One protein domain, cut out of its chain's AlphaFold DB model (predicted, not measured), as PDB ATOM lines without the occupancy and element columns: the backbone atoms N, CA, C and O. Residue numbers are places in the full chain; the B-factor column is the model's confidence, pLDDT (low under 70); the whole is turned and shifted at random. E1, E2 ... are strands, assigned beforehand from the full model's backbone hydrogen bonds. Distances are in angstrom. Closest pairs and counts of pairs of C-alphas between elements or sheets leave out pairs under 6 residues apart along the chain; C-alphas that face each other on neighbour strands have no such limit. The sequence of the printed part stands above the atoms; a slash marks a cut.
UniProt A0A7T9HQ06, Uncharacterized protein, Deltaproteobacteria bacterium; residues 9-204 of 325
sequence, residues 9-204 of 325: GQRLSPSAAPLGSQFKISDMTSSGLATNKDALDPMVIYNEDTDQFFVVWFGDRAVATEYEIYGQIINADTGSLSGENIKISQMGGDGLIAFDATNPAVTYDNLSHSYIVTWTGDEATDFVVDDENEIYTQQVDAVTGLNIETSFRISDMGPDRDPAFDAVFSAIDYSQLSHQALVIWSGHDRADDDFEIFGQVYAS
ATOM      1  N   GLY A   9       5.830  15.367  88.026       96.50
ATOM      2  CA  GLY A   9       5.878  15.460  86.571       96.50
ATOM      3  C   GLY A   9       4.714  14.740  85.899       96.50
ATOM      4  O   GLY A   9       4.240  13.710  86.377       96.50
ATOM      5  N   GLN A  10       4.288  15.251  84.744       97.19
ATOM      6  CA  GLN A  10       3.412  14.561  83.797       97.19
ATOM      7  C   GLN A  10       4.001  14.707  82.400       97.19
ATOM      8  O   GLN A  10       4.123  15.815  81.882       97.19
ATOM      9  N   ARG A  11       4.310  13.585  81.753       96.25
ATOM     10  CA  ARG A  11       4.720  13.606  80.349       96.25
ATOM     11  C   ARG A  11       3.509  13.804  79.455       96.25
ATOM     12  O   ARG A  11       2.441  13.254  79.734       96.25
ATOM     13  N   LEU A  12       3.691  14.559  78.380       96.06
ATOM     14  CA  LEU A  12       2.662  14.838  77.386       96.06
ATOM     15  C   LEU A  12       3.134  14.382  76.005       96.06
ATOM     16  O   LEU A  12       4.314  14.463  75.675       96.06
ATOM     17  N   SER A  13       2.202  13.909  75.187       95.69
ATOM     18  CA  SER A  13       2.426  13.680  73.766       95.69
ATOM     19  C   SER A  13       2.521  15.019  73.018       95.69
ATOM     20  O   SER A  13       2.100  16.052  73.547       95.69
ATOM     21  N   PRO A  14       2.941  15.022  71.738       95.50
ATOM     22  CA  PRO A  14       2.882  16.224  70.902       95.50
ATOM     23  C   PRO A  14       1.472  16.821  70.749       95.50
ATOM     24  O   PRO A  14       1.327  17.993  70.419       95.50
ATOM     25  N   SER A  15       0.420  16.033  70.995       97.25
ATOM     26  CA  SER A  15      -0.974  16.493  71.006       97.25
ATOM     27  C   SER A  15      -1.467  16.875  72.410       97.25
ATOM     28  O   SER A  15      -2.675  16.877  72.642       97.25
ATOM     29  N   ALA A  16      -0.549  17.116  73.351       95.62
ATOM     30  CA  ALA A  16      -0.809  17.420  74.759       95.62
ATOM     31  C   ALA A  16      -1.608  16.343  75.524       95.62
ATOM     32  O   ALA A  16      -2.230  16.631  76.545       95.62
ATOM     33  N   ALA A  17      -1.602  15.090  75.054       97.56
ATOM     34  CA  ALA A  17      -2.245  13.990  75.770       97.56
ATOM     35  C   ALA A  17      -1.291  13.422  76.840       97.56
ATOM     36  O   ALA A  17      -0.131  13.174  76.512       97.56
ATOM     37  N   PRO A  18      -1.743  13.164  78.082       96.81
ATOM     38  CA  PRO A  18      -0.914  12.531  79.105       96.81
ATOM     39  C   PRO A  18      -0.328  11.188  78.649       96.81
ATOM     40  O   PRO A  18      -1.051  10.296  78.205       96.81
ATOM     41  N   LEU A  19       0.989  11.047  78.780       96.06
ATOM     42  CA  LEU A  19       1.730   9.805  78.581       96.06
ATOM     43  C   LEU A  19       2.006   9.173  79.948       96.06
ATOM     44  O   LEU A  19       2.906   9.601  80.668       96.06
ATOM     45  N   GLY A  20       1.219   8.157  80.303       93.75
ATOM     46  CA  GLY A  20       1.291   7.522  81.619       93.75
ATOM     47  C   GLY A  20       0.706   8.388  82.741       93.75
ATOM     48  O   GLY A  20       0.029   9.384  82.489       93.75
ATOM     49  N   SER A  21       0.948   7.971  83.984       94.50
ATOM     50  CA  SER A  21       0.511   8.690  85.186       94.50
ATOM     51  C   SER A  21       1.496   9.789  85.579       94.50
ATOM     52  O   SER A  21       2.671   9.737  85.215       94.50
ATOM     53  N   GLN A  22       1.030  10.725  86.406       96.50
ATOM     54  CA  GLN A  22       1.911  11.629  87.135       96.50
ATOM     55  C   GLN A  22       2.881  10.834  88.015       96.50
ATOM     56  O   GLN A  22       2.523   9.776  88.544       96.50
ATOM     57  N   PHE A  23       4.091  11.350  88.194       95.31
ATOM     58  CA  PHE A  23       5.126  10.728  89.015       95.31
ATOM     59  C   PHE A  23       5.823  11.776  89.881       95.31
ATOM     60  O   PHE A  23       5.978  12.924  89.468       95.31
ATOM     61  N   LYS A  24       6.204  11.388  91.102       95.38
ATOM     62  CA  LYS A  24       6.921  12.260  92.038       95.38
ATOM     63  C   LYS A  24       8.382  12.388  91.594       95.38
ATOM     64  O   LYS A  24       8.976  11.375  91.235       95.38
ATOM     65  N   ILE A  25       8.922  13.604  91.591       96.94
ATOM     66  CA  ILE A  25      10.293  13.935  91.172       96.94
ATOM     67  C   ILE A  25      11.158  14.256  92.392       96.94
ATOM     68  O   ILE A  25      12.246  13.696  92.525       96.94
ATOM     69  N   SER A  26      10.674  15.129  93.278       94.94
ATOM     70  CA  SER A  26      11.387  15.465  94.508       94.94
ATOM     71  C   SER A  26      11.062  14.486  95.630       94.94
ATOM     72  O   SER A  26      10.001  13.849  95.675       94.94
ATOM     73  N   ASP A  27      12.007  14.357  96.546       89.25
ATOM     74  CA  ASP A  27      11.883  13.525  97.724       89.25
ATOM     75  C   ASP A  27      12.412  14.251  98.962       89.25
ATOM     76  O   ASP A  27      13.376  13.829  99.598       89.25
ATOM     77  N   MET A  28      11.776  15.375  99.309       84.88
ATOM     78  CA  MET A  28      12.176  16.186 100.470       84.88
ATOM     79  C   MET A  28      11.769  15.535 101.798       84.88
ATOM     80  O   MET A  28      12.404  15.727 102.836       84.88
ATOM     81  N   THR A  29      10.731  14.701 101.766       70.88
ATOM     82  CA  THR A  29      10.089  14.130 102.960       70.88
ATOM     83  C   THR A  29      10.562  12.720 103.348       70.88
ATOM     84  O   THR A  29      10.213  12.231 104.427       70.88
ATOM     85  N   SER A  30      11.382  12.040 102.537       62.56
ATOM     86  CA  SER A  30      11.788  10.642 102.795       62.56
ATOM     87  C   SER A  30      12.847  10.454 103.880       62.56
ATOM     88  O   SER A  30      13.025   9.339 104.374       62.56
ATOM     89  N   SER A  31      13.515  11.526 104.315       55.50
ATOM     90  CA  SER A  31      14.609  11.463 105.298       55.50
ATOM     91  C   SER A  31      14.168  11.154 106.740       55.50
ATOM     92  O   SER A  31      15.004  11.061 107.638       55.50
ATOM     93  N   GLY A  32      12.864  10.983 107.002       51.84
ATOM     94  CA  GLY A  32      12.338  10.702 108.347       51.84
ATOM     95  C   GLY A  32      12.529  11.853 109.346       51.84
ATOM     96  O   GLY A  32      12.220  11.700 110.529       51.84
ATOM     97  N   LEU A  33      13.018  13.002 108.871       49.62
ATOM     98  CA  LEU A  33      13.267  14.220 109.624       49.62
ATOM     99  C   LEU A  33      12.382  15.333 109.047       49.62
ATOM    100  O   LEU A  33      12.599  15.789 107.931       49.62
ATOM    101  N   ALA A  34      11.406  15.748 109.861       55.31
ATOM    102  CA  ALA A  34      10.381  16.767 109.617       55.31
ATOM    103  C   ALA A  34       9.324  16.429 108.541       55.31
ATOM    104  O   ALA A  34       9.619  16.127 107.395       55.31
ATOM    105  N   THR A  35       8.047  16.531 108.922       60.22
ATOM    106  CA  THR A  35       6.871  16.340 108.047       60.22
ATOM    107  C   THR A  35       6.518  17.582 107.218       60.22
ATOM    108  O   THR A  35       5.421  17.652 106.676       60.22
ATOM    109  N   ASN A  36       7.394  18.588 107.182       73.38
ATOM    110  CA  ASN A  36       7.136  19.913 106.615       73.38
ATOM    111  C   ASN A  36       8.379  20.370 105.837       73.38
ATOM    112  O   ASN A  36       9.057  21.295 106.276       73.38
ATOM    113  N   LYS A  37       8.737  19.633 104.784       84.88
ATOM    114  CA  LYS A  37       9.810  20.022 103.873       84.88
ATOM    115  C   LYS A  37       9.235  20.206 102.482       84.88
ATOM    116  O   LYS A  37       8.641  19.269 101.953       84.88
ATOM    117  N   ASP A  38       9.401  21.398 101.946       89.56
ATOM    118  CA  ASP A  38       8.859  21.851 100.686       89.56
ATOM    119  C   ASP A  38       9.901  21.731  99.575       89.56
ATOM    120  O   ASP A  38      11.099  21.915  99.783       89.56
ATOM    121  N   ALA A  39       9.413  21.435  98.377       94.38
ATOM    122  CA  ALA A  39      10.098  21.629  97.114       94.38
ATOM    123  C   ALA A  39       9.297  22.632  96.282       94.38
ATOM    124  O   ALA A  39       8.098  22.443  96.051       94.38
ATOM    125  N   LEU A  40       9.957  23.701  95.846       95.56
ATOM    126  CA  LEU A  40       9.326  24.887  95.278       95.56
ATOM    127  C   LEU A  40      10.071  25.373  94.031       95.56
ATOM    128  O   LEU A  40      11.253  25.098  93.841       95.56
ATOM    129  N   ASP A  41       9.340  26.104  93.188       96.88
ATOM    130  CA  ASP A  41       9.852  26.777  91.984       96.88
ATOM    131  C   ASP A  41      10.670  25.862  91.046       96.88
ATOM    132  O   ASP A  41      11.867  26.068  90.834       96.88
ATOM    133  N   PRO A  42      10.053  24.786  90.513       98.38
ATOM    134  CA  PRO A  42      10.762  23.863  89.648       98.38
ATOM    135  C   PRO A  42      11.042  24.477  88.272       98.38
ATOM    136  O   PRO A  42      10.132  24.953  87.590       98.38
ATOM    137  N   MET A  43      12.274  24.324  87.805       98.62
ATOM    138  CA  MET A  43      12.706  24.613  86.440       98.62
ATOM    139  C   MET A  43      13.082  23.323  85.723       98.62
ATOM    140  O   MET A  43      13.539  22.368  86.345       98.62
ATOM    141  N   VAL A  44      12.894  23.275  84.404       98.31
ATOM    142  CA  VAL A  44      13.185  22.088  83.591       98.31
ATOM    143  C   VAL A  44      13.959  22.460  82.335       98.31
ATOM    144  O   VAL A  44      13.601  23.407  81.638       98.31
ATOM    145  N   ILE A  45      14.983  21.670  82.017       98.31
ATOM    146  CA  ILE A  45      15.722  21.739  80.755       98.31
ATOM    147  C   ILE A  45      15.755  20.366  80.085       98.31
ATOM    148  O   ILE A  45      15.662  19.332  80.751       98.31
ATOM    149  N   TYR A  46      15.872  20.355  78.759       97.88
ATOM    150  CA  TYR A  46      16.093  19.150  77.967       97.88
ATOM    151  C   TYR A  46      17.560  19.063  77.543       97.88
ATOM    152  O   TYR A  46      18.135  20.057  77.112       97.88
ATOM    153  N   ASN A  47      18.126  17.869  77.660       96.44
ATOM    154  CA  ASN A  47      19.427  17.485  77.138       96.44
ATOM    155  C   ASN A  47      19.209  16.521  75.969       96.44
ATOM    156  O   ASN A  47      18.720  15.398  76.145       96.44
ATOM    157  N   GLU A  48      19.584  16.972  74.776       95.12
ATOM    158  CA  GLU A  48      19.420  16.233  73.529       95.12
ATOM    159  C   GLU A  48      20.440  15.108  73.311       95.12
ATOM    160  O   GLU A  48      20.170  14.198  72.525       95.12
ATOM    161  N   ASP A  49      21.586  15.127  73.996       95.00
ATOM    162  CA  ASP A  49      22.654  14.141  73.794       95.00
ATOM    163  C   ASP A  49      22.282  12.778  74.387       95.00
ATOM    164  O   ASP A  49      22.647  11.725  73.851       95.00
ATOM    165  N   THR A  50      21.537  12.784  75.494       95.19
ATOM    166  CA  THR A  50      21.143  11.573  76.232       95.19
ATOM    167  C   THR A  50      19.633  11.359  76.314       95.19
ATOM    168  O   THR A  50      19.199  10.381  76.928       95.19
ATOM    169  N   ASP A  51      18.839  12.226  75.679       96.12
ATOM    170  CA  ASP A  51      17.373  12.227  75.734       96.12
ATOM    171  C   ASP A  51      16.852  12.240  77.182       96.12
ATOM    172  O   ASP A  51      16.153  11.337  77.666       96.12
ATOM    173  N   GLN A  52      17.259  13.274  77.915       97.38
ATOM    174  CA  GLN A  52      16.958  13.445  79.333       97.38
ATOM    175  C   GLN A  52      16.369  14.825  79.609       97.38
ATOM    176  O   GLN A  52      16.722  15.814  78.977       97.38
ATOM    177  N   PHE A  53      15.485  14.895  80.599       98.19
ATOM    178  CA  PHE A  53      15.170  16.143  81.275       98.19
ATOM    179  C   PHE A  53      16.025  16.266  82.530       98.19
ATOM    180  O   PHE A  53      16.277  15.270  83.213       98.19
ATOM    181  N   PHE A  54      16.399  17.489  82.874       98.62
ATOM    182  CA  PHE A  54      16.911  17.820  84.193       98.62
ATOM    183  C   PHE A  54      15.983  18.843  84.827       98.62
ATOM    184  O   PHE A  54      15.704  19.889  84.238       98.62
ATOM    185  N   VAL A  55      15.444  18.489  85.990       98.75
ATOM    186  CA  VAL A  55      14.550  19.347  86.767       98.75
ATOM    187  C   VAL A  55      15.316  19.828  87.982       98.75
ATOM    188  O   VAL A  55      15.867  18.993  88.692       98.75
ATOM    189  N   VAL A  56      15.336  21.134  88.222       98.81
ATOM    190  CA  VAL A  56      15.918  21.755  89.421       98.81
ATOM    191  C   VAL A  56      14.838  22.488  90.201       98.81
ATOM    192  O   VAL A  56      13.845  22.902  89.615       98.81
ATOM    193  N   TRP A  57      14.997  22.616  91.509       98.62
ATOM    194  CA  TRP A  57      14.068  23.310  92.406       98.62
ATOM    195  C   TRP A  57      14.834  23.777  93.642       98.62
ATOM    196  O   TRP A  57      15.936  23.285  93.890       98.62
ATOM    197  N   PHE A  58      14.261  24.675  94.438       97.19
ATOM    198  CA  PHE A  58      14.760  24.900  95.795       97.19
ATOM    199  C   PHE A  58      13.885  24.167  96.807       97.19
ATOM    200  O   PHE A  58      12.685  23.976  96.588       97.19
ATOM    201  N   GLY A  59      14.477  23.704  97.900       94.38
ATOM    202  CA  GLY A  59      13.735  22.984  98.925       94.38
ATOM    203  C   GLY A  59      14.439  22.927 100.267       94.38
ATOM    204  O   GLY A  59      15.613  23.273 100.380       94.38
ATOM    205  N   ASP A  60      13.694  22.518 101.289       90.50
ATOM    206  CA  ASP A  60      14.188  22.484 102.666       90.50
ATOM    207  C   ASP A  60      15.316  21.463 102.863       90.50
ATOM    208  O   ASP A  60      15.192  20.278 102.531       90.50
ATOM    209  N   ARG A  61      16.388  21.906 103.520       84.62
ATOM    210  CA  ARG A  61      17.588  21.120 103.790       84.62
ATOM    211  C   ARG A  61      17.513  20.355 105.108       84.62
ATOM    212  O   ARG A  61      17.092  19.196 105.108       84.62
ATOM    213  N   ALA A  62      17.984  20.915 106.228       81.12
ATOM    214  CA  ALA A  62      18.059  20.213 107.512       81.12
ATOM    215  C   ALA A  62      16.883  20.594 108.415       81.12
ATOM    216  O   ALA A  62      16.257  19.710 109.013       81.12
ATOM    217  N   VAL A  63      16.545  21.882 108.450       79.62
ATOM    218  CA  VAL A  63      15.364  22.430 109.131       79.62
ATOM    219  C   VAL A  63      14.409  23.090 108.132       79.62
ATOM    220  O   VAL A  63      14.739  23.242 106.964       79.62
ATOM    221  N   ALA A  64      13.197  23.423 108.583       81.50
ATOM    222  CA  ALA A  64      12.256  24.178 107.759       81.50
ATOM    223  C   ALA A  64      12.782  25.601 107.518       81.50
ATOM    224  O   ALA A  64      13.380  26.173 108.431       81.50
ATOM    225  N   THR A  65      12.492  26.141 106.336       84.19
ATOM    226  CA  THR A  65      12.932  27.434 105.792       84.19
ATOM    227  C   THR A  65      14.443  27.574 105.609       84.19
ATOM    228  O   THR A  65      14.947  28.687 105.578       84.19
ATOM    229  N   GLU A  66      15.172  26.464 105.540       88.62
ATOM    230  CA  GLU A  66      16.593  26.445 105.187       88.62
ATOM    231  C   GLU A  66      16.702  25.882 103.772       88.62
ATOM    232  O   GLU A  66      16.675  24.660 103.602       88.62
ATOM    233  N   TYR A  67      16.754  26.747 102.760       92.94
ATOM    234  CA  TYR A  67      16.648  26.302 101.373       92.94
ATOM    235  C   TYR A  67      18.002  26.004 100.734       92.94
ATOM    236  O   TYR A  67      18.972  26.735 100.896       92.94
ATOM    237  N   GLU A  68      18.043  24.929  99.954       95.81
ATOM    238  CA  GLU A  68      19.123  24.628  99.017       95.81
ATOM    239  C   GLU A  68      18.520  24.279  97.651       95.81
ATOM    240  O   GLU A  68      17.366  23.854  97.547       95.81
ATOM    241  N   ILE A  69      19.317  24.408  96.595       98.19
ATOM    242  CA  ILE A  69      18.976  23.966  95.251       98.19
ATOM    243  C   ILE A  69      19.216  22.469  95.132       98.19
ATOM    244  O   ILE A  69      20.293  21.950  95.449       98.19
ATOM    245  N   TYR A  70      18.218  21.786  94.598       98.06
ATOM    246  CA  TYR A  70      18.247  20.372  94.285       98.06
ATOM    247  C   TYR A  70      17.938  20.132  92.812       98.06
ATOM    248  O   TYR A  70      17.383  20.994  92.129       98.06
ATOM    249  N   GLY A  71      18.269  18.941  92.320       98.25
ATOM    250  CA  GLY A  71      17.896  18.525  90.976       98.25
ATOM    251  C   GLY A  71      17.696  17.027  90.804       98.25
ATOM    252  O   GLY A  71      18.101  16.214  91.632       98.25
ATOM    253  N   GLN A  72      17.061  16.650  89.699       98.38
ATOM    254  CA  GLN A  72      16.780  15.267  89.335       98.38
ATOM    255  C   GLN A  72      16.868  15.082  87.823       98.38
ATOM    256  O   GLN A  72      16.184  15.763  87.056       98.38
ATOM    257  N   ILE A  73      17.674  14.109  87.398       98.38
ATOM    258  CA  ILE A  73      17.765  13.683  85.998       98.38
ATOM    259  C   ILE A  73      16.645  12.678  85.714       98.38
ATOM    260  O   ILE A  73      16.401  11.757  86.500       98.38
ATOM    261  N   ILE A  74      15.956  12.847  84.589       98.12
ATOM    262  CA  ILE A  74      14.772  12.076  84.206       98.12
ATOM    263  C   ILE A  74      14.936  11.620  82.761       98.12
ATOM    264  O   ILE A  74      15.201  12.417  81.869       98.12
ATOM    265  N   ASN A  75      14.727  10.336  82.492       96.38
ATOM    266  CA  ASN A  75      14.704   9.832  81.124       96.38
ATOM    267  C   ASN A  75      13.477  10.381  80.363       96.38
ATOM    268  O   ASN A  75      12.342  10.170  80.801       96.38
ATOM    269  N   ALA A  76      13.680  11.051  79.225       95.19
ATOM    270  CA  ALA A  76      12.606  11.762  78.527       95.19
ATOM    271  C   ALA A  76      11.565  10.826  77.878       95.19
ATOM    272  O   ALA A  76      10.378  11.171  77.818       95.19
ATOM    273  N   ASP A  77      11.967   9.619  77.462       93.19
ATOM    274  CA  ASP A  77      11.086   8.626  76.827       93.19
ATOM    275  C   ASP A  77      10.245   7.798  77.815       93.19
ATOM    276  O   ASP A  77       9.128   7.371  77.509       93.19
ATOM    277  N   THR A  78      10.723   7.591  79.038       95.00
ATOM    278  CA  THR A  78      10.025   6.750  80.026       95.00
ATOM    279  C   THR A  78       9.485   7.535  81.215       95.00
ATOM    280  O   THR A  78       8.505   7.107  81.818       95.00
ATOM    281  N   GLY A  79      10.059   8.699  81.529       95.50
ATOM    282  CA  GLY A  79       9.799   9.434  82.771       95.50
ATOM    283  C   GLY A  79      10.476   8.823  84.001       95.50
ATOM    284  O   GLY A  79      10.184   9.228  85.121       95.50
ATOM    285  N   SER A  80      11.356   7.834  83.818       96.00
ATOM    286  CA  SER A  80      12.067   7.195  84.930       96.00
ATOM    287  C   SER A  80      13.135   8.130  85.501       96.00
ATOM    288  O   SER A  80      13.910   8.712  84.740       96.00
ATOM    289  N   LEU A  81      13.201   8.234  86.831       96.56
ATOM    290  CA  LEU A  81      14.236   8.995  87.536       96.56
ATOM    291  C   LEU A  81      15.585   8.262  87.459       96.56
ATOM    292  O   LEU A  81      15.639   7.038  87.601       96.56
ATOM    293  N   SER A  82      16.666   9.005  87.238       95.44
ATOM    294  CA  SER A  82      18.037   8.493  87.249       95.44
ATOM    295  C   SER A  82      18.762   8.949  88.515       95.44
ATOM    296  O   SER A  82      18.965  10.142  88.711       95.44
ATOM    297  N   GLY A  83      19.145   8.002  89.373       93.12
ATOM    298  CA  GLY A  83      19.807   8.310  90.645       93.12
ATOM    299  C   GLY A  83      18.868   8.882  91.713       93.12
ATOM    300  O   GLY A  83      17.647   8.783  91.598       93.12
ATOM    301  N   GLU A  84      19.468   9.425  92.771       93.50
ATOM    302  CA  GLU A  84      18.785  10.170  93.838       93.50
ATOM    303  C   GLU A  84      18.685  11.662  93.476       93.50
ATOM    304  O   GLU A  84      19.318  12.116  92.520       93.50
ATOM    305  N   ASN A  85      17.920  12.436  94.255       95.75
ATOM    306  CA  ASN A  85      17.940  13.892  94.127       95.75
ATOM    307  C   ASN A  85      19.346  14.426  94.451       95.75
ATOM    308  O   ASN A  85      19.947  14.083  95.468       95.75
ATOM    309  N   ILE A  86      19.857  15.286  93.581       96.44
ATOM    310  CA  ILE A  86      21.185  15.886  93.660       96.44
ATOM    311  C   ILE A  86      21.068  17.161  94.484       96.44
ATOM    312  O   ILE A  86      20.242  18.003  94.150       96.44
ATOM    313  N   LYS A  87      21.890  17.337  95.524       95.69
ATOM    314  CA  LYS A  87      22.050  18.642  96.183       95.69
ATOM    315  C   LYS A  87      23.091  19.460  95.420       95.69
ATOM    316  O   LYS A  87      24.242  19.034  95.309       95.69
ATOM    317  N   ILE A  88      22.682  20.601  94.885       97.69
ATOM    318  CA  ILE A  88      23.469  21.405  93.944       97.69
ATOM    319  C   ILE A  88      24.167  22.552  94.671       97.69
ATOM    320  O   ILE A  88      25.364  22.739  94.478       97.69
ATOM    321  N   SER A  89      23.452  23.276  95.536       96.00
ATOM    322  CA  SER A  89      24.025  24.382  96.307       96.00
ATOM    323  C   SER A  89      24.501  23.954  97.700       96.00
ATOM    324  O   SER A  89      24.231  22.849  98.194       96.00
ATOM    325  N   GLN A  90      25.276  24.850  98.308       91.00
ATOM    326  CA  GLN A  90      25.807  24.721  99.656       91.00
ATOM    327  C   GLN A  90      26.022  26.128 100.226       91.00
ATOM    328  O   GLN A  90      27.150  26.607 100.258       91.00
ATOM    329  N   MET A  91      24.944  26.793 100.646       90.06
ATOM    330  CA  MET A  91      25.008  28.185 101.126       90.06
ATOM    331  C   MET A  91      25.374  28.292 102.606       90.06
ATOM    332  O   MET A  91      25.990  29.260 103.026       90.06
ATOM    333  N   GLY A  92      25.134  27.249 103.404       85.94
ATOM    334  CA  GLY A  92      25.503  27.267 104.818       85.94
ATOM    335  C   GLY A  92      25.636  25.892 105.462       85.94
ATOM    336  O   GLY A  92      25.361  24.845 104.869       85.94
ATOM    337  N   GLY A  93      26.121  25.870 106.703       84.06
ATOM    338  CA  GLY A  93      26.029  24.685 107.557       84.06
ATOM    339  C   GLY A  93      24.584  24.406 107.983       84.06
ATOM    340  O   GLY A  93      23.765  25.316 108.000       84.06
ATOM    341  N   ASP A  94      24.296  23.160 108.371       83.69
ATOM    342  CA  ASP A  94      22.946  22.750 108.779       83.69
ATOM    343  C   ASP A  94      22.385  23.629 109.915       83.69
ATOM    344  O   ASP A  94      23.020  23.805 110.962       83.69
ATOM    345  N   GLY A  95      21.149  24.098 109.741       82.00
ATOM    346  CA  GLY A  95      20.409  24.897 110.716       82.00
ATOM    347  C   GLY A  95      20.679  26.399 110.648       82.00
ATOM    348  O   GLY A  95      20.211  27.125 111.531       82.00
ATOM    349  N   LEU A  96      21.411  26.875 109.639       83.88
ATOM    350  CA  LEU A  96      21.652  28.299 109.426       83.88
ATOM    351  C   LEU A  96      20.654  28.874 108.411       83.88
ATOM    352  O   LEU A  96      20.992  29.108 107.262       83.88
ATOM    353  N   ILE A  97      19.426  29.126 108.865       83.25
ATOM    354  CA  ILE A  97      18.301  29.574 108.017       83.25
ATOM    355  C   ILE A  97      18.509  30.913 107.293       83.25
ATOM    356  O   ILE A  97      17.736  31.228 106.404       83.25
ATOM    357  N   ALA A  98      19.488  31.709 107.725       84.56
ATOM    358  CA  ALA A  98      19.862  32.973 107.092       84.56
ATOM    359  C   ALA A  98      20.596  32.758 105.757       84.56
ATOM    360  O   ALA A  98      20.604  33.633 104.909       84.56
ATOM    361  N   PHE A  99      21.201  31.582 105.570       87.06
ATOM    362  CA  PHE A  99      22.021  31.276 104.408       87.06
ATOM    363  C   PHE A  99      21.313  30.238 103.560       87.06
ATOM    364  O   PHE A  99      21.386  29.033 103.832       87.06
ATOM    365  N   ASP A 100      20.578  30.720 102.570       91.44
ATOM    366  CA  ASP A 100      19.710  29.905 101.744       91.44
ATOM    367  C   ASP A 100      19.990  30.094 100.250       91.44
ATOM    368  O   ASP A 100      20.767  30.949  99.825       91.44
ATOM    369  N   ALA A 101      19.408  29.203  99.448       96.00
ATOM    370  CA  ALA A 101      19.450  29.270  97.999       96.00
ATOM    371  C   ALA A 101      18.039  29.184  97.423       96.00
ATOM    372  O   ALA A 101      17.294  28.240  97.705       96.00
ATOM    373  N   THR A 102      17.690  30.132  96.560       97.25
ATOM    374  CA  THR A 102      16.357  30.246  95.961       97.25
ATOM    375  C   THR A 102      16.427  30.631  94.482       97.25
ATOM    376  O   THR A 102      17.484  30.945  93.938       97.25
ATOM    377  N   ASN A 103      15.278  30.567  93.800       97.88
ATOM    378  CA  ASN A 103      15.111  30.976  92.399       97.88
ATOM    379  C   ASN A 103      16.146  30.366  91.439       97.88
ATOM    380  O   ASN A 103      16.926  31.095  90.811       97.88
ATOM    381  N   PRO A 104      16.176  29.027  91.318       98.62
ATOM    382  CA  PRO A 104      17.106  28.384  90.416       98.62
ATOM    383  C   PRO A 104      16.774  28.710  88.956       98.62
ATOM    384  O   PRO A 104      15.613  28.809  88.570       98.62
ATOM    385  N   ALA A 105      17.796  28.762  88.112       98.75
ATOM    386  CA  ALA A 105      17.677  28.665  86.664       98.75
ATOM    387  C   ALA A 105      18.690  27.643  86.139       98.75
ATOM    388  O   ALA A 105      19.669  27.314  86.809       98.75
ATOM    389  N   VAL A 106      18.436  27.078  84.958       98.62
ATOM    390  CA  VAL A 106      19.268  26.001  84.418       98.62
ATOM    391  C   VAL A 106      19.330  26.025  82.897       98.62
ATOM    392  O   VAL A 106      18.328  26.271  82.227       98.62
ATOM    393  N   THR A 107      20.504  25.720  82.351       98.06
ATOM    394  CA  THR A 107      20.718  25.463  80.922       98.06
ATOM    395  C   THR A 107      21.599  24.227  80.716       98.06
ATOM    396  O   THR A 107      22.158  23.683  81.674       98.06
ATOM    397  N   TYR A 108      21.713  23.766  79.470       97.56
ATOM    398  CA  TYR A 108      22.549  22.631  79.087       97.56
ATOM    399  C   TYR A 108      23.697  23.074  78.176       97.56
ATOM    400  O   TYR A 108      23.478  23.669  77.121       97.56
ATOM    401  N   ASP A 109      24.920  22.749  78.584       95.19
ATOM    402  CA  ASP A 109      26.129  22.907  77.791       95.19
ATOM    403  C   ASP A 109      26.507  21.572  77.139       95.19
ATOM    404  O   ASP A 109      27.075  20.673  77.766       95.19
ATOM    405  N   ASN A 110      26.219  21.467  75.844       93.62
ATOM    406  CA  ASN A 110      26.507  20.276  75.050       93.62
ATOM    407  C   ASN A 110      27.991  20.113  74.675       93.62
ATOM    408  O   ASN A 110      28.387  19.048  74.206       93.62
ATOM    409  N   LEU A 111      28.834  21.134  74.869       93.06
ATOM    410  CA  LEU A 111      30.274  21.006  74.634       93.06
ATOM    411  C   LEU A 111      30.945  20.247  75.782       93.06
ATOM    412  O   LEU A 111      31.785  19.379  75.540       93.06
ATOM    413  N   SER A 112      30.584  20.590  77.018       92.25
ATOM    414  CA  SER A 112      31.133  19.967  78.228       92.25
ATOM    415  C   SER A 112      30.257  18.835  78.774       92.25
ATOM    416  O   SER A 112      30.657  18.163  79.721       92.25
ATOM    417  N   HIS A 113      29.091  18.594  78.164       94.38
ATOM    418  CA  HIS A 113      28.063  17.661  78.629       94.38
ATOM    419  C   HIS A 113      27.680  17.894  80.099       94.38
ATOM    420  O   HIS A 113      27.592  16.955  80.895       94.38
ATOM    421  N   SER A 114      27.441  19.153  80.457       95.94
ATOM    422  CA  SER A 114      27.085  19.565  81.814       95.94
ATOM    423  C   SER A 114      25.833  20.438  81.827       95.94
ATOM    424  O   SER A 114      25.528  21.166  80.883       95.94
ATOM    425  N   TYR A 115      25.075  20.354  82.914       97.75
ATOM    426  CA  TYR A 115      24.060  21.345  83.241       97.75
ATOM    427  C   TYR A 115      24.730  22.508  83.964       97.75
ATOM    428  O   TYR A 115      25.555  22.285  84.850       97.75
ATOM    429  N   ILE A 116      24.362  23.739  83.618       97.44
ATOM    430  CA  ILE A 116      24.800  24.940  84.334       97.44
ATOM    431  C   ILE A 116      23.592  25.459  85.097       97.44
ATOM    432  O   ILE A 116      22.584  25.812  84.483       97.44
ATOM    433  N   VAL A 117      23.693  25.472  86.421       98.56
ATOM    434  CA  VAL A 117      22.624  25.898  87.326       98.56
ATOM    435  C   VAL A 117      23.036  27.209  87.975       98.56
ATOM    436  O   VAL A 117      24.186  27.339  88.398       98.56
ATOM    437  N   THR A 118      22.127  28.175  88.040       98.56
ATOM    438  CA  THR A 118      22.304  29.450  88.748       98.56
ATOM    439  C   THR A 118      21.216  29.626  89.796       98.56
ATOM    440  O   THR A 118      20.145  29.043  89.649       98.56
ATOM    441  N   TRP A 119      21.475  30.386  90.857       98.56
ATOM    442  CA  TRP A 119      20.494  30.684  91.910       98.56
ATOM    443  C   TRP A 119      20.827  31.993  92.621       98.56
ATOM    444  O   TRP A 119      21.976  32.430  92.582       98.56
ATOM    445  N   THR A 120      19.828  32.585  93.272       97.62
ATOM    446  CA  THR A 120      20.019  33.617  94.301       97.62
ATOM    447  C   THR A 120      20.495  32.928  95.573       97.62
ATOM    448  O   THR A 120      19.846  31.968  95.998       97.62
ATOM    449  N   GLY A 121      21.589  33.375  96.184       94.94
ATOM    450  CA  GLY A 121      22.040  32.808  97.451       94.94
ATOM    451  C   GLY A 121      22.709  33.807  98.381       94.94
ATOM    452  O   GLY A 121      23.373  34.738  97.927       94.94
ATOM    453  N   ASP A 122      22.568  33.535  99.673       90.06
ATOM    454  CA  ASP A 122      23.285  34.191 100.767       90.06
ATOM    455  C   ASP A 122      24.256  33.162 101.374       90.06
ATOM    456  O   ASP A 122      23.836  32.167 101.969       90.06
ATOM    457  N   GLU A 123      25.566  33.315 101.148       82.94
ATOM    458  CA  GLU A 123      26.564  32.306 101.533       82.94
ATOM    459  C   GLU A 123      27.192  32.610 102.898       82.94
ATOM    460  O   GLU A 123      27.821  33.643 103.088       82.94
ATOM    461  N   ALA A 124      27.184  31.627 103.800       72.12
ATOM    462  CA  ALA A 124      27.826  31.627 105.112       72.12
ATOM    463  C   ALA A 124      29.371  31.525 105.051       72.12
ATOM    464  O   ALA A 124      29.963  30.534 105.491       72.12
ATOM    465  N   THR A 125      30.065  32.535 104.533       69.50
ATOM    466  CA  THR A 125      31.527  32.661 104.671       69.50
ATOM    467  C   THR A 125      31.951  33.301 106.007       69.50
ATOM    468  O   THR A 125      31.144  33.834 106.770       69.50
ATOM    469  N   ASP A 126      33.251  33.270 106.328       58.25
ATOM    470  CA  ASP A 126      33.820  33.749 107.607       58.25
ATOM    471  C   ASP A 126      33.625  35.264 107.881       58.25
ATOM    472  O   ASP A 126      34.107  35.789 108.893       58.25
ATOM    473  N   PHE A 127      32.954  35.993 106.984       56.78
ATOM    474  CA  PHE A 127      32.917  37.449 106.980       56.78
ATOM    475  C   PHE A 127      31.571  38.109 106.604       56.78
ATOM    476  O   PHE A 127      31.570  39.299 106.292       56.78
ATOM    477  N   VAL A 128      30.460  37.374 106.644       62.66
ATOM    478  CA  VAL A 128      29.197  37.740 105.968       62.66
ATOM    479  C   VAL A 128      28.318  38.699 106.766       62.66
ATOM    480  O   VAL A 128      28.325  38.694 108.003       62.66
ATOM    481  N   VAL A 129      27.550  39.497 106.025       68.50
ATOM    482  CA  VAL A 129      26.373  40.233 106.483       68.50
ATOM    483  C   VAL A 129      25.146  39.510 105.923       68.50
ATOM    484  O   VAL A 129      25.085  39.287 104.726       68.50
ATOM    485  N   ASP A 130      24.227  39.111 106.802       78.94
ATOM    486  CA  ASP A 130      22.908  38.561 106.436       78.94
ATOM    487  C   ASP A 130      22.175  39.518 105.475       78.94
ATOM    488  O   ASP A 130      22.324  40.738 105.619       78.94
ATOM    489  N   ASP A 131      21.388  38.973 104.548       81.69
ATOM    490  CA  ASP A 131      20.696  39.671 103.453       81.69
ATOM    491  C   ASP A 131      21.623  40.199 102.326       81.69
ATOM    492  O   ASP A 131      21.227  41.070 101.551       81.69
ATOM    493  N   GLU A 132      22.845  39.671 102.182       87.31
ATOM    494  CA  GLU A 132      23.751  39.983 101.058       87.31
ATOM    495  C   GLU A 132      23.602  38.942  99.935       87.31
ATOM    496  O   GLU A 132      24.438  38.055  99.742       87.31
ATOM    497  N   ASN A 133      22.497  39.030  99.193       92.19
ATOM    498  CA  ASN A 133      22.199  38.065  98.136       92.19
ATOM    499  C   ASN A 133      23.076  38.275  96.904       92.19
ATOM    500  O   ASN A 133      23.187  39.382  96.387       92.19
ATOM    501  N   GLU A 134      23.610  37.189  96.357       94.69
ATOM    502  CA  GLU A 134      24.348  37.194  95.098       94.69
ATOM    503  C   GLU A 134      23.900  36.030  94.198       94.69
ATOM    504  O   GLU A 134      23.313  35.044  94.647       94.69
ATOM    505  N   ILE A 135      24.192  36.113  92.898       97.06
ATOM    506  CA  ILE A 135      23.982  35.005  91.972       97.06
ATOM    507  C   ILE A 135      25.184  34.077  92.018       97.06
ATOM    508  O   ILE A 135      26.310  34.452  91.678       97.06
ATOM    509  N   TYR A 136      24.914  32.823  92.350       96.81
ATOM    510  CA  TYR A 136      25.884  31.740  92.314       96.81
ATOM    511  C   TYR A 136      25.616  30.814  91.140       96.81
ATOM    512  O   TYR A 136      24.524  30.788  90.568       96.81
ATOM    513  N   THR A 137      26.628  30.030  90.781       97.06
ATOM    514  CA  THR A 137      26.493  28.983  89.778       97.06
ATOM    515  C   THR A 137      27.247  27.708  90.143       97.06
ATOM    516  O   THR A 137      28.266  27.743  90.834       97.06
ATOM    517  N   GLN A 138      26.737  26.575  89.659       97.25
ATOM    518  CA  GLN A 138      27.322  25.241  89.770       97.25
ATOM    519  C   GLN A 138      27.133  24.504  88.447       97.25
ATOM    520  O   GLN A 138      26.031  24.462  87.892       97.25
ATOM    521  N   GLN A 139      28.198  23.863  87.972       96.81
ATOM    522  CA  GLN A 139      28.096  22.880  86.900       96.81
ATOM    523  C   GLN A 139      27.787  21.492  87.462       96.81
ATOM    524  O   GLN A 139      28.387  21.076  88.453       96.81
ATOM    525  N   VAL A 140      26.905  20.751  86.801       97.44
ATOM    526  CA  VAL A 140      26.552  19.368  87.140       97.44
ATOM    527  C   VAL A 140      26.824  18.489  85.927       97.44
ATOM    528  O   VAL A 140      26.310  18.747  84.843       97.44
ATOM    529  N   ASP A 141      27.624  17.442  86.094       96.25
ATOM    530  CA  ASP A 141      27.906  16.475  85.034       96.25
ATOM    531  C   ASP A 141      26.608  15.776  84.601       96.25
ATOM    532  O   ASP A 141      25.911  15.166  85.419       96.25
ATOM    533  N   ALA A 142      26.264  15.860  83.312       95.81
ATOM    534  CA  ALA A 142      24.956  15.416  82.837       95.81
ATOM    535  C   ALA A 142      24.794  13.889  82.797       95.81
ATOM    536  O   ALA A 142      23.678  13.393  82.643       95.81
ATOM    537  N   VAL A 143      25.888  13.136  82.933       92.12
ATOM    538  CA  VAL A 143      25.879  11.668  82.923       92.12
ATOM    539  C   VAL A 143      25.780  11.117  84.341       92.12
ATOM    540  O   VAL A 143      25.038  10.169  84.595       92.12
ATOM    541  N   THR A 144      26.556  11.681  85.259       94.06
ATOM    542  CA  THR A 144      26.733  11.171  86.621       94.06
ATOM    543  C   THR A 144      25.884  11.905  87.651       94.06
ATOM    544  O   THR A 144      25.660  11.358  88.729       94.06
ATOM    545  N   GLY A 145      25.413  13.117  87.342       95.19
ATOM    546  CA  GLY A 145      24.707  13.977  88.290       95.19
ATOM    547  C   GLY A 145      25.608  14.542  89.390       95.19
ATOM    548  O   GLY A 145      25.107  14.992  90.416       95.19
ATOM    549  N   LEU A 146      26.932  14.484  89.222       95.94
ATOM    550  CA  LEU A 146      27.885  15.009  90.195       95.94
ATOM    551  C   LEU A 146      28.167  16.489  89.936       95.94
ATOM    552  O   LEU A 146      28.363  16.896  88.791       95.94
ATOM    553  N   ASN A 147      28.261  17.274  91.007       96.38
ATOM    554  CA  ASN A 147      28.745  18.650  90.935       96.38
ATOM    555  C   ASN A 147      30.205  18.655  90.451       96.38
ATOM    556  O   ASN A 147      31.060  17.948  90.993       96.38
ATOM    557  N   ILE A 148      30.474  19.435  89.408       95.00
ATOM    558  CA  ILE A 148      31.806  19.660  88.852       95.00
ATOM    559  C   ILE A 148      32.418  20.849  89.587       95.00
ATOM    560  O   ILE A 148      31.913  21.962  89.481       95.00
ATOM    561  N   GLU A 149      33.518  20.610  90.300       90.31
ATOM    562  CA  GLU A 149      34.167  21.623  91.145       90.31
ATOM    563  C   GLU A 149      33.207  22.191  92.214       90.31
ATOM    564  O   GLU A 149      32.180  21.585  92.527       90.31
ATOM    565  N   THR A 150      33.586  23.296  92.855       91.12
ATOM    566  CA  THR A 150      32.735  24.006  93.815       91.12
ATOM    567  C   THR A 150      31.950  25.107  93.116       91.12
ATOM    568  O   THR A 150      32.422  25.677  92.131       91.12
ATOM    569  N   SER A 151      30.795  25.458  93.671       94.00
ATOM    570  CA  SER A 151      30.037  26.629  93.244       94.00
ATOM    571  C   SER A 151      30.849  27.914  93.404       94.00
ATOM    572  O   SER A 151      31.769  27.982  94.224       94.00
ATOM    573  N   PHE A 152      30.502  28.942  92.636       92.56
ATOM    574  CA  PHE A 152      31.123  30.263  92.739       92.56
ATOM    575  C   PHE A 152      30.120  31.377  92.421       92.56
ATOM    576  O   PHE A 152      29.144  31.152  91.700       92.56
ATOM    577  N   ARG A 153      30.380  32.577  92.951       94.25
ATOM    578  CA  ARG A 153      29.628  33.805  92.661       94.25
ATOM    579  C   ARG A 153      29.894  34.274  91.230       94.25
ATOM    580  O   ARG A 153      31.053  34.448  90.854       94.25
ATOM    581  N   ILE A 154      28.842  34.488  90.441       95.12
ATOM    582  CA  ILE A 154      28.932  35.047  89.081       95.12
ATOM    583  C   ILE A 154      28.525  36.524  89.020       95.12
ATOM    584  O   ILE A 154      28.978  37.244  88.136       95.12
ATOM    585  N   SER A 155      27.696  37.001  89.944       94.50
ATOM    586  CA  SER A 155      27.380  38.425  90.040       94.50
ATOM    587  C   SER A 155      28.497  39.229  90.717       94.50
ATOM    588  O   SER A 155      29.435  38.698  91.319       94.50
ATOM    589  N   ASP A 156      28.419  40.543  90.539       90.25
ATOM    590  CA  ASP A 156      29.319  41.521  91.143       90.25
ATOM    591  C   ASP A 156      28.538  42.820  91.334       90.25
ATOM    592  O   ASP A 156      28.545  43.677  90.447       90.25
ATOM    593  N   MET A 157      27.755  42.895  92.413       89.19
ATOM    594  CA  MET A 157      26.841  44.020  92.648       89.19
ATOM    595  C   MET A 157      27.438  45.114  93.521       89.19
ATOM    596  O   MET A 157      26.876  46.191  93.604       89.19
ATOM    597  N   GLY A 158      28.629  44.934  94.080       85.94
ATOM    598  CA  GLY A 158      29.254  45.977  94.875       85.94
ATOM    599  C   GLY A 158      30.410  45.459  95.715       85.94
ATOM    600  O   GLY A 158      30.920  44.361  95.493       85.94
ATOM    601  N   PRO A 159      30.887  46.270  96.670       86.06
ATOM    602  CA  PRO A 159      31.829  45.800  97.670       86.06
ATOM    603  C   PRO A 159      31.199  44.693  98.514       86.06
ATOM    604  O   PRO A 159      30.087  44.865  99.000       86.06
ATOM    605  N   ASP A 160      31.958  43.629  98.773       83.69
ATOM    606  CA  ASP A 160      31.525  42.590  99.707       83.69
ATOM    607  C   ASP A 160      31.179  43.192 101.085       83.69
ATOM    608  O   ASP A 160      31.883  44.091 101.580       83.69
ATOM    609  N   ARG A 161      30.209  42.582 101.771       82.88
ATOM    610  CA  ARG A 161      29.715  42.921 103.120       82.88
ATOM    611  C   ARG A 161      28.900  44.199 103.175       82.88
ATOM    612  O   ARG A 161      28.923  44.903 104.193       82.88
ATOM    613  N   ASP A 162      28.210  44.510 102.092       85.62
ATOM    614  CA  ASP A 162      27.296  45.636 102.035       85.62
ATOM    615  C   ASP A 162      25.951  45.169 101.456       85.62
ATOM    616  O   ASP A 162      25.791  45.145 100.240       85.62
ATOM    617  N   PRO A 163      24.970  44.810 102.309       85.25
ATOM    618  CA  PRO A 163      23.682  44.262 101.873       85.25
ATOM    619  C   PRO A 163      22.813  45.291 101.131       85.25
ATOM    620  O   PRO A 163      21.702  44.985 100.718       85.25
ATOM    621  N   ALA A 164      23.284  46.536 100.975       86.12
ATOM    622  CA  ALA A 164      22.677  47.484 100.044       86.12
ATOM    623  C   ALA A 164      22.907  47.097  98.573       86.12
ATOM    624  O   ALA A 164      22.264  47.664  97.695       86.12
ATOM    625  N   PHE A 165      23.830  46.172  98.309       88.00
ATOM    626  CA  PHE A 165      24.126  45.640  96.990       88.00
ATOM    627  C   PHE A 165      23.745  44.166  96.969       88.00
ATOM    628  O   PHE A 165      24.342  43.353  97.673       88.00
ATOM    629  N   ASP A 166      22.741  43.825  96.171       90.62
ATOM    630  CA  ASP A 166      22.262  42.457  96.044       90.62
ATOM    631  C   ASP A 166      22.016  42.080  94.579       90.62
ATOM    632  O   ASP A 166      21.889  42.930  93.690       90.62
ATOM    633  N   ALA A 167      21.974  40.777  94.323       94.31
ATOM    634  CA  ALA A 167      21.634  40.182  93.046       94.31
ATOM    635  C   ALA A 167      20.600  39.074  93.253       94.31
ATOM    636  O   ALA A 167      20.798  38.148  94.037       94.31
ATOM    637  N   VAL A 168      19.505  39.134  92.500       95.38
ATOM    638  CA  VAL A 168      18.371  38.216  92.615       95.38
ATOM    639  C   VAL A 168      17.799  37.853  91.241       95.38
ATOM    640  O   VAL A 168      18.006  38.546  90.241       95.38
ATOM    641  N   PHE A 169      17.031  36.763  91.192       96.19
ATOM    642  CA  PHE A 169      16.248  36.332  90.023       96.19
ATOM    643  C   PHE A 169      17.081  36.188  88.744       96.19
ATOM    644  O   PHE A 169      16.896  36.908  87.758       96.19
ATOM    645  N   SER A 170      18.002  35.226  88.752       97.81
ATOM    646  CA  SER A 170      18.806  34.941  87.566       97.81
ATOM    647  C   SER A 170      18.004  34.284  86.434       97.81
ATOM    648  O   SER A 170      17.051  33.538  86.661       97.81
ATOM    649  N   ALA A 171      18.443  34.509  85.199       98.25
ATOM    650  CA  ALA A 171      18.100  33.686  84.047       98.25
ATOM    651  C   ALA A 171      19.373  33.347  83.270       98.25
ATOM    652  O   ALA A 171      20.306  34.149  83.204       98.25
ATOM    653  N   ILE A 172      19.402  32.161  82.665       98.00
ATOM    654  CA  ILE A 172      20.564  31.649  81.943       98.00
ATOM    655  C   ILE A 172      20.140  30.999  80.628       98.00
ATOM    656  O   ILE A 172      19.143  30.280  80.576       98.00
ATOM    657  N   ASP A 173      20.918  31.229  79.573       97.44
ATOM    658  CA  ASP A 173      20.788  30.498  78.313       97.44
ATOM    659  C   ASP A 173      22.156  30.247  77.671       97.44
ATOM    660  O   ASP A 173      23.055  31.083  77.784       97.44
ATOM    661  N   TYR A 174      22.313  29.107  76.995       96.25
ATOM    662  CA  TYR A 174      23.576  28.654  76.411       96.25
ATOM    663  C   TYR A 174      23.540  28.677  74.882       96.25
ATOM    664  O   TYR A 174      22.711  28.049  74.224       96.25
ATOM    665  N   SER A 175      24.515  29.359  74.291       94.50
ATOM    666  CA  SER A 175      24.742  29.363  72.852       94.50
ATOM    667  C   SER A 175      25.685  28.232  72.456       94.50
ATOM    668  O   SER A 175      26.903  28.320  72.630       94.50
ATOM    669  N   GLN A 176      25.131  27.214  71.799       90.00
ATOM    670  CA  GLN A 176      25.892  26.094  71.229       90.00
ATOM    671  C   GLN A 176      26.873  26.515  70.125       90.00
ATOM    672  O   GLN A 176      27.826  25.800  69.834       90.00
ATOM    673  N   LEU A 177      26.643  27.666  69.484       90.50
ATOM    674  CA  LEU A 177      27.508  28.167  68.410       90.50
ATOM    675  C   LEU A 177      28.769  28.848  68.943       90.50
ATOM    676  O   LEU A 177      29.817  28.782  68.302       90.50
ATOM    677  N   SER A 178      28.655  29.555  70.071       91.44
ATOM    678  CA  SER A 178      29.756  30.322  70.666       91.44
ATOM    679  C   SER A 178      30.329  29.685  71.929       91.44
ATOM    680  O   SER A 178      31.331  30.187  72.433       91.44
ATOM    681  N   HIS A 179      29.728  28.598  72.414       91.75
ATOM    682  CA  HIS A 179      30.099  27.890  73.640       91.75
ATOM    683  C   HIS A 179      30.125  28.795  74.873       91.75
ATOM    684  O   HIS A 179      31.054  28.797  75.681       91.75
ATOM    685  N   GLN A 180      29.092  29.626  74.972       94.31
ATOM    686  CA  GLN A 180      28.957  30.652  75.994       94.31
ATOM    687  C   GLN A 180      27.532  30.660  76.517       94.31
ATOM    688  O   GLN A 180      26.591  30.633  75.722       94.31
ATOM    689  N   ALA A 181      27.386  30.758  77.832       95.00
ATOM    690  CA  ALA A 181      26.126  31.078  78.470       95.00
ATOM    691  C   ALA A 181      26.049  32.576  78.776       95.00
ATOM    692  O   ALA A 181      27.020  33.174  79.240       95.00
ATOM    693  N   LEU A 182      24.896  33.184  78.514       97.00
ATOM    694  CA  LEU A 182      24.558  34.499  79.044       97.00
ATOM    695  C   LEU A 182      23.778  34.283  80.338       97.00
ATOM    696  O   LEU A 182      22.727  33.646  80.311       97.00
ATOM    697  N   VAL A 183      24.290  34.830  81.436       98.06
ATOM    698  CA  VAL A 183      23.589  34.893  82.719       98.06
ATOM    699  C   VAL A 183      23.183  36.337  82.945       98.06
ATOM    700  O   VAL A 183      24.023  37.229  82.846       98.06
ATOM    701  N   ILE A 184      21.904  36.569  83.213       98.00
ATOM    702  CA  ILE A 184      21.360  37.883  83.571       98.00
ATOM    703  C   ILE A 184      20.696  37.810  84.937       98.00
ATOM    704  O   ILE A 184      20.244  36.738  85.335       98.00
ATOM    705  N   TRP A 185      20.621  38.934  85.637       97.81
ATOM    706  CA  TRP A 185      19.984  39.034  86.949       97.81
ATOM    707  C   TRP A 185      19.482  40.447  87.212       97.81
ATOM    708  O   TRP A 185      19.877  41.392  86.529       97.81
ATOM    709  N   SER A 186      18.599  40.569  88.198       96.19
ATOM    710  CA  SER A 186      18.205  41.845  88.786       96.19
ATOM    711  C   SER A 186      19.179  42.169  89.913       96.19
ATOM    712  O   SER A 186      19.454  41.282  90.713       96.19
ATOM    713  N   GLY A 187      19.702  43.386  90.012       93.31
ATOM    714  CA  GLY A 187      20.521  43.763  91.167       93.31
ATOM    715  C   GLY A 187      20.564  45.257  91.441       93.31
ATOM    716  O   GLY A 187      20.050  46.036  90.637       93.31
ATOM    717  N   HIS A 188      21.177  45.623  92.561       89.88
ATOM    718  CA  HIS A 188      21.506  47.002  92.920       89.88
ATOM    719  C   HIS A 188      23.011  47.225  92.730       89.88
ATOM    720  O   HIS A 188      23.805  46.599  93.425       89.88
ATOM    721  N   ASP A 189      23.428  48.117  91.819       79.62
ATOM    722  CA  ASP A 189      24.850  48.501  91.659       79.62
ATOM    723  C   ASP A 189      25.211  49.818  92.364       79.62
ATOM    724  O   ASP A 189      26.351  50.306  92.292       79.62
ATOM    725  N   ARG A 190      24.234  50.430  93.036       76.56
ATOM    726  CA  ARG A 190      24.343  51.695  93.761       76.56
ATOM    727  C   ARG A 190      23.520  51.616  95.038       76.56
ATOM    728  O   ARG A 190      22.568  50.866  95.141       76.56
ATOM    729  N   ALA A 191      23.874  52.464  96.002       67.56
ATOM    730  CA  ALA A 191      23.096  52.660  97.225       67.56
ATOM    731  C   ALA A 191      21.830  53.514  96.973       67.56
ATOM    732  O   ALA A 191      21.544  54.456  97.721       67.56
ATOM    733  N   ASP A 192      21.144  53.262  95.863       71.88
ATOM    734  CA  ASP A 192      19.776  53.681  95.596       71.88
ATOM    735  C   ASP A 192      18.871  52.436  95.601       71.88
ATOM    736  O   ASP A 192      19.339  51.315  95.465       71.88
ATOM    737  N   ASP A 193      17.573  52.620  95.848       70.00
ATOM    738  CA  ASP A 193      16.620  51.502  95.981       70.00
ATOM    739  C   ASP A 193      16.128  50.986  94.601       70.00
ATOM    740  O   ASP A 193      14.999  50.494  94.486       70.00
ATOM    741  N   ASP A 194      16.906  51.183  93.530       83.50
ATOM    742  CA  ASP A 194      16.508  50.847  92.162       83.50
ATOM    743  C   ASP A 194      17.218  49.568  91.684       83.50
ATOM    744  O   ASP A 194      18.438  49.493  91.609       83.50
ATOM    745  N   PHE A 195      16.429  48.557  91.307       86.06
ATOM    746  CA  PHE A 195      16.938  47.359  90.643       86.06
ATOM    747  C   PHE A 195      17.142  47.601  89.140       86.06
ATOM    748  O   PHE A 195      16.197  47.971  88.430       86.06
ATOM    749  N   GLU A 196      18.317  47.255  88.613       92.50
ATOM    750  CA  GLU A 196      18.552  47.119  87.173       92.50
ATOM    751  C   GLU A 196      18.833  45.680  86.741       92.50
ATOM    752  O   GLU A 196      19.055  44.776  87.542       92.50
ATOM    753  N   ILE A 197      18.807  45.465  85.423       95.75
ATOM    754  CA  ILE A 197      19.167  44.185  84.820       95.75
ATOM    755  C   ILE A 197      20.636  44.207  84.416       95.75
ATOM    756  O   ILE A 197      21.037  44.951  83.514       95.75
ATOM    757  N   PHE A 198      21.405  43.322  85.035       95.62
ATOM    758  CA  PHE A 198      22.814  43.081  84.760       95.62
ATOM    759  C   PHE A 198      22.997  41.740  84.064       95.62
ATOM    760  O   PHE A 198      22.071  40.932  83.953       95.62
ATOM    761  N   GLY A 199      24.207  41.494  83.575       95.44
ATOM    762  CA  GLY A 199      24.549  40.183  83.063       95.44
ATOM    763  C   GLY A 199      26.023  40.007  82.764       95.44
ATOM    764  O   GLY A 199      26.754  40.961  82.488       95.44
ATOM    765  N   GLN A 200      26.440  38.750  82.777       96.19
ATOM    766  CA  GLN A 200      27.781  38.315  82.432       96.19
ATOM    767  C   GLN A 200      27.731  37.138  81.465       96.19
ATOM    768  O   GLN A 200      26.779  36.355  81.421       96.19
ATOM    769  N   VAL A 201      28.791  37.019  80.668       93.50
ATOM    770  CA  VAL A 201      28.985  35.876  79.780       93.50
ATOM    771  C   VAL A 201      29.882  34.867  80.478       93.50
ATOM    772  O   VAL A 201      31.048  35.146  80.756       93.50
ATOM    773  N   TYR A 202      29.344  33.677  80.704       88.38
ATOM    774  CA  TYR A 202      30.075  32.518  81.180       88.38
ATOM    775  C   TYR A 202      30.574  31.701  79.986       88.38
ATOM    776  O   TYR A 202      29.784  31.214  79.180       88.38
ATOM    777  N   ALA A 203      31.888  31.548  79.848       81.25
ATOM    778  CA  ALA A 203      32.471  30.701  78.813       81.25
ATOM    779  C   ALA A 203      32.806  29.333  79.403       81.25
ATOM    780  O   ALA A 203      33.625  29.235  80.318       81.25
ATOM    781  N   SER A 204      32.204  28.285  78.847       70.31
ATOM    782  CA  SER A 204      32.566  26.921  79.201       70.31
ATOM    783  C   SER A 204      33.822  26.503  78.449       70.31
ATOM    784  O   SER A 204      34.011  26.826  77.272       70.31
TER     785      SER A 204
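What this domain is: This is residues 9 to 204 of the 325 residues of an uncharacterized protein of Deltaproteobacteria bacterium (UniProt A0A7T9HQ06). Three strongly twisted sheets of much the same build stand one after another in a stack, each only partly face to face with the next, and the first strand of each later sheet, E7 and then E11, runs over a face of the sheet before it. A small separate hairpin, E1 and E2, lies at one end of the row, on the side of the first sheet. The printed part has 196 residues with thirteen named strands, E1 to E13 in order, and no named helix; the class is all strand. The sheets run E3 E4 E5 E6, E7 E8 E9 E10 and E11 E12 E13, each antiparallel. The whole is compact, with a radius of gyration of the C-alphas of 17.3 A and spans of 52 by 46 by 31 A.

How they stand to each other: E1, residues 9 to 12, and E2, residues 18 to 24, form a hairpin, with N 9 and O 23 at 2.8 A; both are apart from the other named strands. E3, residues 39 to 47, E4, 52 to 60, E5, 67 to 75, and E6, 81 to 87, form a meander, each strand the antiparallel neighbour of the one before. N 43 and O 56, N 55 and O 72, and N 71 and O 86 are within hydrogen-bond range, at 2.8, 3.0 and 2.8 A. E7, residues 101 to 109, E8, 114 to 121, E9, 134 to 141, and E10, 147 to 153, form the next meander, with N 105 and O 118 at 2.8 A, N 117 and O 138 at 2.9 A, and N 137 and O 152 at 2.9 A. E11, residues 167 to 175, E12, 180 to 187, and E13, 196 to 203, form the third, with N 171 and O 184 at 2.9 A and N 183 and O 200 at 2.9 A. In this stack of sheets, face to face in turn, the first two meanders have strands at 23 degrees to each other; the closest C-alphas of E5 and E7 are those of Glu 68 and Ala 101, at 4.8 A. The second and third have strands at 15 degrees; the closest C-alphas of E9 and E11 are those of Glu 134 and Ala 167, at 4.5 A.

Where its parts are: E1 begins at C-alpha 9, (5.878, 15.460, 86.571). E3, E4 and E5 measure 22.4, 25.2 and 26.2 A from first to last C-alpha, and E7, E8 and E9 measure 22.2, 21.1 and 23.3 A. E3 bends by 54 degrees at residue 42, E7 by 58 degrees at residue 104 and E11 by 53 degrees at residue 170. E7 begins at C-alpha 101, (19.450, 29.270, 97.999). E11, E12 and E13 measure 23.1, 21.8 and 23.1 A, and E13 ends at C-alpha 203, (32.471, 30.701, 78.813).

The domain as a whole: The two C-alphas farthest from each other, those of Ser 15 and Phe 127, are 53.7 A apart. The printed part has no cut. The links E2 to E3, E6 to E7, E8 to E9 and E10 to E11 are long. The mean pLDDT of the printed part is 90.6, and residues 30 to 35, 125 to 129 and 191 are under 70.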